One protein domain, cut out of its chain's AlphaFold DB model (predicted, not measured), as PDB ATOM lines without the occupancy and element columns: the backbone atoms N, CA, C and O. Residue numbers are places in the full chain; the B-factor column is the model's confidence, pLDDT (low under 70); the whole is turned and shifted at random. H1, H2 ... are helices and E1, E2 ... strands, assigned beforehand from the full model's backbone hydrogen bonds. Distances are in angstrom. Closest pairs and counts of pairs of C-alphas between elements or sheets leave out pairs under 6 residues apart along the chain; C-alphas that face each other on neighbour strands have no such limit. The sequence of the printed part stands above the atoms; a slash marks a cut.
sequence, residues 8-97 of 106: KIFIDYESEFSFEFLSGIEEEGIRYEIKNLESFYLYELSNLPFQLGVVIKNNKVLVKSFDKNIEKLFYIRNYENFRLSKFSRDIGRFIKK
ATOM      1  N   LYS A   8     113.261 267.692 232.932       94.62
ATOM      2  CA  LYS A   8     114.503 268.419 233.226       94.62
ATOM      3  C   LYS A   8     114.312 269.897 232.923       94.62
ATOM      4  O   LYS A   8     113.992 270.253 231.787       94.62
ATOM      5  N   ILE A   9     114.522 270.728 233.938       95.12
ATOM      6  CA  ILE A   9     114.463 272.184 233.834       95.12
ATOM      7  C   ILE A   9     115.855 272.720 234.153       95.12
ATOM      8  O   ILE A   9     116.364 272.544 235.256       95.12
ATOM      9  N   PHE A  10     116.487 273.339 233.167       94.25
ATOM     10  CA  PHE A  10     117.834 273.883 233.246       94.25
ATOM     11  C   PHE A  10     117.743 275.391 233.452       94.25
ATOM     12  O   PHE A  10     117.198 276.089 232.597       94.25
ATOM     13  N   ILE A  11     118.249 275.889 234.576       92.12
ATOM     14  CA  ILE A  11     118.098 277.294 234.972       92.12
ATOM     15  C   ILE A  11     119.485 277.919 235.161       92.12
ATOM     16  O   ILE A  11     120.385 277.280 235.709       92.12
ATOM     17  N   ASP A  12     119.662 279.142 234.653       87.00
ATOM     18  CA  ASP A  12     120.890 279.940 234.824       87.00
ATOM     19  C   ASP A  12     120.992 280.509 236.255       87.00
ATOM     20  O   ASP A  12     121.997 280.335 236.936       87.00
ATOM     21  N   TYR A  13     119.904 281.108 236.751       81.00
ATOM     22  CA  TYR A  13     119.741 281.559 238.135       81.00
ATOM     23  C   TYR A  13     118.270 281.482 238.568       81.00
ATOM     24  O   TYR A  13     117.361 281.690 237.759       81.00
ATOM     25  N   GLU A  14     118.027 281.196 239.847       80.00
ATOM     26  CA  GLU A  14     116.677 281.225 240.418       80.00
ATOM     27  C   GLU A  14     116.183 282.671 240.580       80.00
ATOM     28  O   GLU A  14     116.918 283.569 240.989       80.00
ATOM     29  N   SER A  15     114.923 282.898 240.231       80.38
ATOM     30  CA  SER A  15     114.224 284.184 240.310       80.38
ATOM     31  C   SER A  15     112.721 283.983 240.518       80.38
ATOM     32  O   SER A  15     112.195 282.889 240.294       80.38
ATOM     33  N   GLU A  16     112.001 285.048 240.874       80.12
ATOM     34  CA  GLU A  16     110.530 285.041 240.969       80.12
ATOM     35  C   GLU A  16     109.863 284.491 239.698       80.12
ATOM     36  O   GLU A  16     108.935 283.689 239.773       80.12
ATOM     37  N   PHE A  17     110.413 284.812 238.526       82.88
ATOM     38  CA  PHE A  17     109.937 284.307 237.238       82.88
ATOM     39  C   PHE A  17     110.118 282.798 237.077       82.88
ATOM     40  O   PHE A  17     109.233 282.116 236.558       82.88
ATOM     41  N   SER A  18     111.246 282.248 237.537       85.50
ATOM     42  CA  SER A  18     111.401 280.792 237.555       85.50
ATOM     43  C   SER A  18     110.406 280.143 238.514       85.50
ATOM     44  O   SER A  18     109.840 279.122 238.149       85.50
ATOM     45  N   PHE A  19     110.099 280.747 239.667       88.81
ATOM     46  CA  PHE A  19     109.072 280.211 240.568       88.81
ATOM     47  C   PHE A  19     107.674 280.239 239.939       88.81
ATOM     48  O   PHE A  19     106.947 279.254 240.051       88.81
ATOM     49  N   GLU A  20     107.319 281.302 239.212       91.44
ATOM     50  CA  GLU A  20     106.058 281.361 238.460       91.44
ATOM     51  C   GLU A  20     105.990 280.288 237.357       91.44
ATOM     52  O   GLU A  20     104.963 279.641 237.157       91.44
ATOM     53  N   PHE A  21     107.092 280.060 236.640       94.06
ATOM     54  CA  PHE A  21     107.153 278.974 235.667       94.06
ATOM     55  C   PHE A  21     106.938 277.613 236.347       94.06
ATOM     56  O   PHE A  21     106.150 276.796 235.865       94.06
ATOM     57  N   LEU A  22     107.627 277.360 237.461       95.00
ATOM     58  CA  LEU A  22     107.563 276.084 238.173       95.00
ATOM     59  C   LEU A  22     106.166 275.822 238.742       95.00
ATOM     60  O   LEU A  22     105.668 274.708 238.586       95.00
ATOM     61  N   SER A  23     105.491 276.837 239.290       94.88
ATOM     62  CA  SER A  23     104.135 276.677 239.829       94.88
ATOM     63  C   SER A  23     103.144 276.178 238.773       94.88
ATOM     64  O   SER A  23     102.359 275.273 239.045       94.88
ATOM     65  N   GLY A  24     103.228 276.661 237.529       96.12
ATOM     66  CA  GLY A  24     102.367 276.155 236.455       96.12
ATOM     67  C   GLY A  24     102.671 274.705 236.033       96.12
ATOM     68  O   GLY A  24     101.756 273.964 235.667       96.12
ATOM     69  N   ILE A  25     103.923 274.243 236.147       96.94
ATOM     70  CA  ILE A  25     104.276 272.822 235.950       96.94
ATOM     71  C   ILE A  25     103.679 271.960 237.076       96.94
ATOM     72  O   ILE A  25     103.145 270.876 236.814       96.94
ATOM     73  N   GLU A  26     103.731 272.456 238.315       96.25
ATOM     74  CA  GLU A  26     103.175 271.796 239.505       96.25
ATOM     75  C   GLU A  26     101.650 271.722 239.486       96.25
ATOM     76  O   GLU A  26     101.095 270.681 239.840       96.25
ATOM     77  N   GLU A  27     100.964 272.768 239.017       96.69
ATOM     78  CA  GLU A  27      99.507 272.768 238.817       96.69
ATOM     79  C   GLU A  27      99.069 271.683 237.827       96.69
ATOM     80  O   GLU A  27      98.012 271.066 237.977       96.69
ATOM     81  N   GLU A  28      99.902 271.396 236.828       96.56
ATOM     82  CA  GLU A  28      99.696 270.267 235.932       96.56
ATOM     83  C   GLU A  28     100.222 268.945 236.526       96.56
ATOM     84  O   GLU A  28     100.227 267.925 235.845       96.56
ATOM     85  N   GLY A  29     100.630 268.877 237.788       95.12
ATOM     86  CA  GLY A  29     101.062 267.632 238.434       95.12
ATOM     87  C   GLY A  29     102.266 266.964 237.757       95.12
ATOM     88  O   GLY A  29     102.465 265.754 237.898       95.12
ATOM     89  N   ILE A  30     103.055 267.723 236.992       95.19
ATOM     90  CA  ILE A  30     104.263 267.224 236.344       95.19
ATOM     91  C   ILE A  30     105.407 267.328 237.342       95.19
ATOM     92  O   ILE A  30     105.747 268.400 237.831       95.19
ATOM     93  N   ARG A  31     106.039 266.193 237.635       93.88
ATOM     94  CA  ARG A  31     107.246 266.187 238.458       93.88
ATOM     95  C   ARG A  31     108.442 266.618 237.614       93.88
ATOM     96  O   ARG A  31     108.616 266.147 236.488       93.88
ATOM     97  N   TYR A  32     109.295 267.457 238.181       94.94
ATOM     98  CA  TYR A  32     110.476 267.982 237.509       94.94
ATOM     99  C   TYR A  32     111.727 267.854 238.381       94.94
ATOM    100  O   TYR A  32     111.667 267.522 239.563       94.94
ATOM    101  N   GLU A  33     112.878 268.074 237.762       93.75
ATOM    102  CA  GLU A  33     114.167 268.222 238.424       93.75
ATOM    103  C   GLU A  33     114.849 269.476 237.879       93.75
ATOM    104  O   GLU A  33     115.030 269.604 236.663       93.75
ATOM    105  N   ILE A  34     115.239 270.376 238.784       93.44
ATOM    106  CA  ILE A  34     116.024 271.564 238.449       93.44
ATOM    107  C   ILE A  34     117.493 271.163 238.312       93.44
ATOM    108  O   ILE A  34     118.044 270.432 239.139       93.44
ATOM    109  N   LYS A  35     118.129 271.634 237.245       92.62
ATOM    110  CA  LYS A  35     119.542 271.437 236.930       92.62
ATOM    111  C   LYS A  35     120.189 272.778 236.597       92.62
ATOM    112  O   LYS A  35     119.531 273.687 236.100       92.62
ATOM    113  N   ASN A  36     121.497 272.876 236.818       90.88
ATOM    114  CA  ASN A  36     122.271 274.028 236.364       90.88
ATOM    115  C   ASN A  36     122.297 274.071 234.823       90.88
ATOM    116  O   ASN A  36     122.443 273.027 234.177       90.88
ATOM    117  N   LEU A  37     122.182 275.266 234.245       89.69
ATOM    118  CA  LEU A  37     122.243 275.499 232.803       89.69
ATOM    119  C   LEU A  37     123.446 274.838 232.107       89.69
ATOM    120  O   LEU A  37     123.267 274.244 231.046       89.69
ATOM    121  N   GLU A  38     124.649 274.900 232.676       86.88
ATOM    122  CA  GLU A  38     125.866 274.331 232.076       86.88
ATOM    123  C   GLU A  38     125.746 272.820 231.851       86.88
ATOM    124  O   GLU A  38     126.246 272.284 230.861       86.88
ATOM    125  N   SER A  39     125.001 272.134 232.720       84.88
ATOM    126  CA  SER A  39     124.774 270.696 232.583       84.88
ATOM    127  C   SER A  39     123.918 270.336 231.370       84.88
ATOM    128  O   SER A  39     123.995 269.201 230.916       84.88
ATOM    129  N   PHE A  40     123.151 271.279 230.801       85.75
ATOM    130  CA  PHE A  40     122.330 271.041 229.608       85.75
ATOM    131  C   PHE A  40     123.163 270.502 228.439       85.75
ATOM    132  O   PHE A  40     122.731 269.580 227.752       85.75
ATOM    133  N   TYR A  41     124.378 271.027 228.248       79.50
ATOM    134  CA  TYR A  41     125.267 270.627 227.153       79.50
ATOM    135  C   TYR A  41     125.781 269.184 227.268       79.50
ATOM    136  O   TYR A  41     126.297 268.642 226.296       79.50
ATOM    137  N   LEU A  42     125.626 268.560 228.438       81.44
ATOM    138  CA  LEU A  42     126.013 267.172 228.693       81.44
ATOM    139  C   LEU A  42     124.887 266.177 228.376       81.44
ATOM    140  O   LEU A  42     125.117 264.969 228.403       81.44
ATOM    141  N   TYR A  43     123.668 266.657 228.103       77.38
ATOM    142  CA  TYR A  43     122.527 265.797 227.810       77.38
ATOM    143  C   TYR A  43     122.325 265.620 226.311       77.38
ATOM    144  O   TYR A  43     122.097 266.571 225.565       77.38
ATOM    145  N   GLU A  44     122.266 264.361 225.886       83.44
ATOM    146  CA  GLU A  44     121.595 264.023 224.640       83.44
ATOM    147  C   GLU A  44     120.082 264.166 224.837       83.44
ATOM    148  O   GLU A  44     119.507 263.583 225.763       83.44
ATOM    149  N   LEU A  45     119.417 264.908 223.946       81.94
ATOM    150  CA  LEU A  45     117.964 265.114 224.002       81.94
ATOM    151  C   LEU A  45     117.183 263.784 224.009       81.94
ATOM    152  O   LEU A  45     116.074 263.729 224.535       81.94
ATOM    153  N   SER A  46     117.758 262.705 223.459       81.31
ATOM    154  CA  SER A  46     117.169 261.349 223.376       81.31
ATOM    155  C   SER A  46     117.018 260.702 224.737       81.31
ATOM    156  O   SER A  46     116.139 259.863 224.932       81.31
ATOM    157  N   ASN A  47     117.846 261.128 225.685       84.38
ATOM    158  CA  ASN A  47     117.882 260.604 227.037       84.38
ATOM    159  C   ASN A  47     117.071 261.474 228.009       84.38
ATOM    160  O   ASN A  47     116.943 261.124 229.186       84.38
ATOM    161  N   LEU A  48     116.512 262.595 227.538       86.38
ATOM    162  CA  LEU A  48     115.631 263.426 228.343       86.38
ATOM    163  C   LEU A  48     114.231 262.800 228.443       86.38
ATOM    164  O   LEU A  48     113.674 262.337 227.441       86.38
ATOM    165  N   PRO A  49     113.616 262.813 229.638       86.44
ATOM    166  CA  PRO A  49     112.219 262.437 229.807       86.44
ATOM    167  C   PRO A  49     111.315 263.234 228.871       86.44
ATOM    168  O   PRO A  49     111.565 264.405 228.596       86.44
ATOM    169  N   PHE A  50     110.277 262.575 228.354       87.75
ATOM    170  CA  PHE A  50     109.348 263.158 227.379       87.75
ATOM    171  C   PHE A  50     110.012 263.639 226.072       87.75
ATOM    172  O   PHE A  50     109.360 264.313 225.280       87.75
ATOM    173  N   GLN A  51     111.287 263.290 225.838       88.75
ATOM    174  CA  GLN A  51     112.108 263.798 224.732       88.75
ATOM    175  C   GLN A  51     112.165 265.334 224.700       88.75
ATOM    176  O   GLN A  51     112.228 265.948 223.628       88.75
ATOM    177  N   LEU A  52     112.107 265.957 225.884       91.12
ATOM    178  CA  LEU A  52     112.134 267.404 226.017       91.12
ATOM    179  C   LEU A  52     112.901 267.875 227.257       91.12
ATOM    180  O   LEU A  52     112.922 267.225 228.303       91.12
ATOM    181  N   GLY A  53     113.515 269.046 227.134       93.69
ATOM    182  CA  GLY A  53     114.110 269.787 228.240       93.69
ATOM    183  C   GLY A  53     113.669 271.241 228.192       93.69
ATOM    184  O   GLY A  53     113.547 271.815 227.113       93.69
ATOM    185  N   VAL A  54     113.437 271.842 229.353       95.44
ATOM    186  CA  VAL A  54     113.152 273.276 229.460       95.44
ATOM    187  C   VAL A  54     114.437 273.986 229.838       95.44
ATOM    188  O   VAL A  54     115.114 273.561 230.767       95.44
ATOM    189  N   VAL A  55     114.764 275.077 229.159       94.19
ATOM    190  CA  VAL A  55     115.881 275.941 229.529       94.19
ATOM    191  C   VAL A  55     115.349 277.338 229.828       94.19
ATOM    192  O   VAL A  55     114.636 277.922 229.010       94.19
ATOM    193  N   ILE A  56     115.714 277.870 230.991       92.50
ATOM    194  CA  ILE A  56     115.374 279.214 231.454       92.50
ATOM    195  C   ILE A  56     116.680 280.000 231.595       92.50
ATOM    196  O   ILE A  56     117.544 279.650 232.401       92.50
ATOM    197  N   LYS A  57     116.852 281.038 230.771       89.88
ATOM    198  CA  LYS A  57     118.092 281.827 230.693       89.88
ATOM    199  C   LYS A  57     117.810 283.252 230.230       89.88
ATOM    200  O   LYS A  57     117.171 283.414 229.197       89.88
ATOM    201  N   ASN A  58     118.382 284.268 230.882       83.62
ATOM    202  CA  ASN A  58     118.397 285.664 230.401       83.62
ATOM    203  C   ASN A  58     117.026 286.160 229.899       83.62
ATOM    204  O   ASN A  58     116.896 286.546 228.734       83.62
ATOM    205  N   ASN A  59     115.998 286.081 230.744       84.00
ATOM    206  CA  ASN A  59     114.610 286.421 230.412       84.00
ATOM    207  C   ASN A  59     113.949 285.586 229.298       84.00
ATOM    208  O   ASN A  59     112.927 285.974 228.732       84.00
ATOM    209  N   LYS A  60     114.514 284.422 228.966       89.38
ATOM    210  CA  LYS A  60     114.000 283.510 227.938       89.38
ATOM    211  C   LYS A  60     113.599 282.191 228.559       89.38
ATOM    212  O   LYS A  60     114.307 281.666 229.417       89.38
ATOM    213  N   VAL A  61     112.524 281.622 228.029       91.44
ATOM    214  CA  VAL A  61     112.172 280.220 228.242       91.44
ATOM    215  C   VAL A  61     112.149 279.538 226.890       91.44
ATOM    216  O   VAL A  61     111.540 280.030 225.941       91.44
ATOM    217  N   LEU A  62     112.837 278.414 226.784       91.88
ATOM    218  CA  LEU A  62     112.898 277.640 225.556       91.88
ATOM    219  C   LEU A  62     112.722 276.161 225.873       91.88
ATOM    220  O   LEU A  62     113.335 275.638 226.802       91.88
ATOM    221  N   VAL A  63     111.881 275.485 225.098       93.88
ATOM    222  CA  VAL A  63     111.783 274.027 225.133       93.88
ATOM    223  C   VAL A  63     112.677 273.467 224.038       93.88
ATOM    224  O   VAL A  63     112.581 273.852 222.874       93.88
ATOM    225  N   LYS A  64     113.578 272.566 224.421       93.19
ATOM    226  CA  LYS A  64     114.443 271.811 223.514       93.19
ATOM    227  C   LYS A  64     113.868 270.428 223.301       93.19
ATOM    228  O   LYS A  64     113.536 269.749 224.269       93.19
ATOM    229  N   SER A  65     113.775 270.019 222.042       90.12
ATOM    230  CA  SER A  65     113.266 268.711 221.633       90.12
ATOM    231  C   SER A  65     113.830 268.329 220.261       90.12
ATOM    232  O   SER A  65     114.344 269.181 219.535       90.12
ATOM    233  N   PHE A  66     113.729 267.055 219.876       86.00
ATOM    234  CA  PHE A  66     114.021 266.650 218.493       86.00
ATOM    235  C   PHE A  66     113.006 267.206 217.504       86.00
ATOM    236  O   PHE A  66     113.357 267.490 216.360       86.00
ATOM    237  N   ASP A  67     111.758 267.372 217.939       88.44
ATOM    238  CA  ASP A  67     110.732 267.955 217.095       88.44
ATOM    239  C   ASP A  67     110.879 269.481 217.078       88.44
ATOM    240  O   ASP A  67     110.598 270.191 218.049       88.44
ATOM    241  N   LYS A  68     111.312 270.001 215.930       86.75
ATOM    242  CA  LYS A  68     111.468 271.442 215.705       86.75
ATOM    243  C   LYS A  68     110.152 272.209 215.750       86.75
ATOM    244  O   LYS A  68     110.187 273.421 215.958       86.75
ATOM    245  N   ASN A  69     109.009 271.549 215.585       89.31
ATOM    246  CA  ASN A  69     107.712 272.187 215.778       89.31
ATOM    247  C   ASN A  69     107.443 272.439 217.264       89.31
ATOM    248  O   ASN A  69     106.951 273.514 217.593       89.31
ATOM    249  N   ILE A  70     107.851 271.528 218.159       88.88
ATOM    250  CA  ILE A  70     107.769 271.739 219.616       88.88
ATOM    251  C   ILE A  70     108.653 272.919 220.029       88.88
ATOM    252  O   ILE A  70     108.200 273.788 220.769       88.88
ATOM    253  N   GLU A  71     109.889 272.991 219.520       90.06
ATOM    254  CA  GLU A  71     110.791 274.112 219.836       90.06
ATOM    255  C   GLU A  71     110.215 275.465 219.388       90.06
ATOM    256  O   GLU A  71     110.391 276.469 220.073       90.06
ATOM    257  N   LYS A  72     109.530 275.508 218.236       87.19
ATOM    258  CA  LYS A  72     108.863 276.725 217.744       87.19
ATOM    259  C   LYS A  72     107.614 277.068 218.548       87.19
ATOM    260  O   LYS A  72     107.323 278.246 218.721       87.19
ATOM    261  N   LEU A  73     106.881 276.050 218.992       88.56
ATOM    262  CA  LEU A  73     105.651 276.201 219.755       88.56
ATOM    263  C   LEU A  73     105.934 276.754 221.152       88.56
ATOM    264  O   LEU A  73     105.253 277.671 221.589       88.56
ATOM    265  N   PHE A  74     106.959 276.239 221.830       92.00
ATOM    266  CA  PHE A  74     107.279 276.612 223.204       92.00
ATOM    267  C   PHE A  74     108.573 277.414 223.290       92.00
ATOM    268  O   PHE A  74     109.637 276.915 223.678       92.00
ATOM    269  N   TYR A  75     108.459 278.696 222.954       90.50
ATOM    270  CA  TYR A  75     109.577 279.620 223.016       90.50
ATOM    271  C   TYR A  75     109.142 281.046 223.355       90.50
ATOM    272  O   TYR A  75     108.377 281.671 222.625       90.50
ATOM    273  N   ILE A  76     109.708 281.583 224.437       88.50
ATOM    274  CA  ILE A  76     109.539 282.966 224.879       88.50
ATOM    275  C   ILE A  76     110.900 283.669 224.819       88.50
ATOM    276  O   ILE A  76     111.875 283.235 225.436       88.50
ATOM    277  N   ARG A  77     110.970 284.773 224.059       84.25
ATOM    278  CA  ARG A  77     112.189 285.588 223.868       84.25
ATOM    279  C   ARG A  77     112.424 286.643 224.948       84.25
ATOM    280  O   ARG A  77     113.565 287.068 225.111       84.25
ATOM    281  N   ASN A  78     111.355 287.081 225.597       83.50
ATOM    282  CA  ASN A  78     111.364 287.989 226.732       83.50
ATOM    283  C   ASN A  78     110.060 287.756 227.503       83.50
ATOM    284  O   ASN A  78     108.990 287.963 226.933       83.50
ATOM    285  N   TYR A  79     110.144 287.289 228.749       78.69
ATOM    286  CA  TYR A  79     108.964 287.013 229.570       78.69
ATOM    287  C   TYR A  79     108.458 288.209 230.391       78.69
ATOM    288  O   TYR A  79     107.520 288.030 231.156       78.69
ATOM    289  N   GLU A  80     109.015 289.417 230.231       75.69
ATOM    290  CA  GLU A  80     108.578 290.625 230.967       75.69
ATOM    291  C   GLU A  80     107.066 290.902 230.871       75.69
ATOM    292  O   GLU A  80     106.494 291.459 231.802       75.69
ATOM    293  N   ASN A  81     106.413 290.467 229.787       68.00
ATOM    294  CA  ASN A  81     104.967 290.617 229.568       68.00
ATOM    295  C   ASN A  81     104.217 289.273 229.488       68.00
ATOM    296  O   ASN A  81     103.103 289.221 228.974       68.00
ATOM    297  N   PHE A  82     104.828 288.167 229.924       77.31
ATOM    298  CA  PHE A  82     104.226 286.835 229.828       77.31
ATOM    299  C   PHE A  82     103.826 286.311 231.200       77.31
ATOM    300  O   PHE A  82     104.607 286.357 232.148       77.31
ATOM    301  N   ARG A  83     102.646 285.690 231.273       84.62
ATOM    302  CA  ARG A  83     102.277 284.838 232.409       84.62
ATOM    303  C   ARG A  83     102.974 283.492 232.259       84.62
ATOM    304  O   ARG A  83     102.449 282.576 231.616       84.62
ATOM    305  N   LEU A  84     104.169 283.373 232.835       89.88
ATOM    306  CA  LEU A  84     104.979 282.156 232.748       89.88
ATOM    307  C   LEU A  84     104.261 280.933 233.318       89.88
ATOM    308  O   LEU A  84     104.443 279.839 232.790       89.88
ATOM    309  N   SER A  85     103.399 281.129 234.316       92.19
ATOM    310  CA  SER A  85     102.515 280.089 234.855       92.19
ATOM    311  C   SER A  85     101.571 279.513 233.792       92.19
ATOM    312  O   SER A  85     101.478 278.298 233.632       92.19
ATOM    313  N   LYS A  86     100.888 280.352 232.998       92.94
ATOM    314  CA  LYS A  86      99.987 279.886 231.923       92.94
ATOM    315  C   LYS A  86     100.757 279.164 230.817       92.94
ATOM    316  O   LYS A  86     100.318 278.116 230.340       92.94
ATOM    317  N   PHE A  87     101.914 279.702 230.436       93.81
ATOM    318  CA  PHE A  87     102.794 279.085 229.446       93.81
ATOM    319  C   PHE A  87     103.294 277.707 229.900       93.81
ATOM    320  O   PHE A  87     103.216 276.729 229.155       93.81
ATOM    321  N   SER A  88     103.780 277.604 231.137       95.56
ATOM    322  CA  SER A  88     104.324 276.356 231.666       95.56
ATOM    323  C   SER A  88     103.244 275.293 231.871       95.56
ATOM    324  O   SER A  88     103.481 274.113 231.602       95.56
ATOM    325  N   ARG A  89     102.010 275.694 232.192       96.38
ATOM    326  CA  ARG A  89     100.860 274.782 232.168       96.38
ATOM    327  C   ARG A  89     100.615 274.176 230.795       96.38
ATOM    328  O   ARG A  89     100.332 272.985 230.708       96.38
ATOM    329  N   ASP A  90     100.758 274.930 229.709       95.56
ATOM    330  CA  ASP A  90     100.612 274.355 228.368       95.56
ATOM    331  C   ASP A  90     101.742 273.377 228.016       95.56
ATOM    332  O   ASP A  90     101.485 272.380 227.338       95.56
ATOM    333  N   ILE A  91     102.950 273.558 228.559       95.94
ATOM    334  CA  ILE A  91     103.997 272.521 228.501       95.94
ATOM    335  C   ILE A  91     103.538 271.262 229.253       95.94
ATOM    336  O   ILE A  91     103.669 270.146 228.742       95.94
ATOM    337  N   GLY A  92     102.950 271.413 230.443       96.19
ATOM    338  CA  GLY A  92     102.400 270.290 231.206       96.19
ATOM    339  C   GLY A  92     101.258 269.569 230.478       96.19
ATOM    340  O   GLY A  92     101.224 268.337 230.423       96.19
ATOM    341  N   ARG A  93     100.356 270.319 229.840       96.12
ATOM    342  CA  ARG A  93      99.269 269.781 229.005       96.12
ATOM    343  C   ARG A  93      99.816 269.049 227.789       96.12
ATOM    344  O   ARG A  93      99.354 267.944 227.510       96.12
ATOM    345  N   PHE A  94     100.839 269.596 227.136       95.31
ATOM    346  CA  PHE A  94     101.541 268.929 226.043       95.31
ATOM    347  C   PHE A  94     102.112 267.572 226.477       95.31
ATOM    348  O   PHE A  94     101.840 266.559 225.831       95.31
ATOM    349  N   ILE A  95     102.820 267.518 227.612       93.94
ATOM    350  CA  ILE A  95     103.368 266.271 228.179       93.94
ATOM    351  C   ILE A  95     102.266 265.229 228.413       93.94
ATOM    352  O   ILE A  95     102.443 264.046 228.117       93.94
ATOM    353  N   LYS A  96     101.103 265.668 228.903       94.31
ATOM    354  CA  LYS A  96      99.922 264.819 229.122       94.31
ATOM    355  C   LYS A  96      99.130 264.493 227.853       94.31
ATOM    356  O   LYS A  96      98.151 263.756 227.944       94.31
ATOM    357  N   LYS A  97      99.518 265.030 226.691       93.81
ATOM    358  CA  LYS A  97      98.779 264.929 225.420       93.81
ATOM    359  C   LYS A  97      97.364 265.521 225.495       93.81
ATOM    360  O   LYS A  97      96.422 264.982 224.917       93.81
TER     361      LYS A  97
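Overview. This is residues 8 to 97 of the 106 residues of an uncharacterized protein of Clostridium fallax (UniProt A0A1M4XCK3). A strongly twisted sheet of four strands has the two longest helices, H1 and H4, packed together over one face, and the short helix H2 over the opposite face. Short H3 lies beside the edge strand E4, on the same face as H1. The printed part has 90 residues, with four named helices and four named strands in the order E1 H1 E2 H2 E3 E4 H3 H4; its class is mixed, helices and strands. The sheet runs E2, E1, E3, E4 and is mixed, with E3 and E4 antiparallel. The whole is compact, with a radius of gyration of the C-alphas of 11.9 A, and rounded, spanning 31 by 29 by 23 A.

Arrangement. E1, residues 8 to 11, is parallel to E2, residues 32 to 36, at 39 degrees, with N 35 and O 9 2.8 A apart, within hydrogen-bond range. H1, residues 16 to 27, joins them in a strand-helix-strand unit, two parallel neighbour strands with a helix between, whose crossover is right-handed. On its other side E1 is parallel to E3, residues 52 to 57, at 11 degrees, with N 10 and O 54 2.8 A apart. E2, H2, residues 37 to 42, and E3 form a split unit, with E1 between the strands, and its crossover is right-handed too. E3 and E4, residues 60 to 65, form a hairpin, with N 55 and O 62 2.8 A apart. H1 is on the sheet at a height of 8.7 A, only just over E3, with 3 C-alphas falling on it. H2 is on the opposite face at a height of 9.1 A; its closest C-alphas to E1 are those of Phe 10 and Leu 37, 4.7 A. H3, residues 68 to 73, is on the same face as H1, over none of the strands; its closest C-alphas to E4 are those of Val 63 and Glu 71, 5.4 A. H4, residues 84 to 95, touches H1, closest at the C-alphas of Gly 24 and Ser 85, 4.2 A, at a tilt of 37 degrees, only just steep, the same way. H1, H3 and H4 have every O i to N i+4 pair within hydrogen-bond range; H2 has 0 of 2, but 3 of 3 O i to N i+3 pairs.

Along the chain. E1 begins at C-alpha 8, (114.503, 268.419, 233.226). H1 and H4 are each 16.6 A long, E3 16.3 A and E4 16.1 A. H4 ends at C-alpha 95, (103.368, 266.271, 228.179).

Size, cuts and confidence. The C-alphas farthest apart are those of Asn 47 and Asn 81, 32.8 A. The printed part has no cut and no long link. Its mean pLDDT is 89.3, with residue 81 under 70.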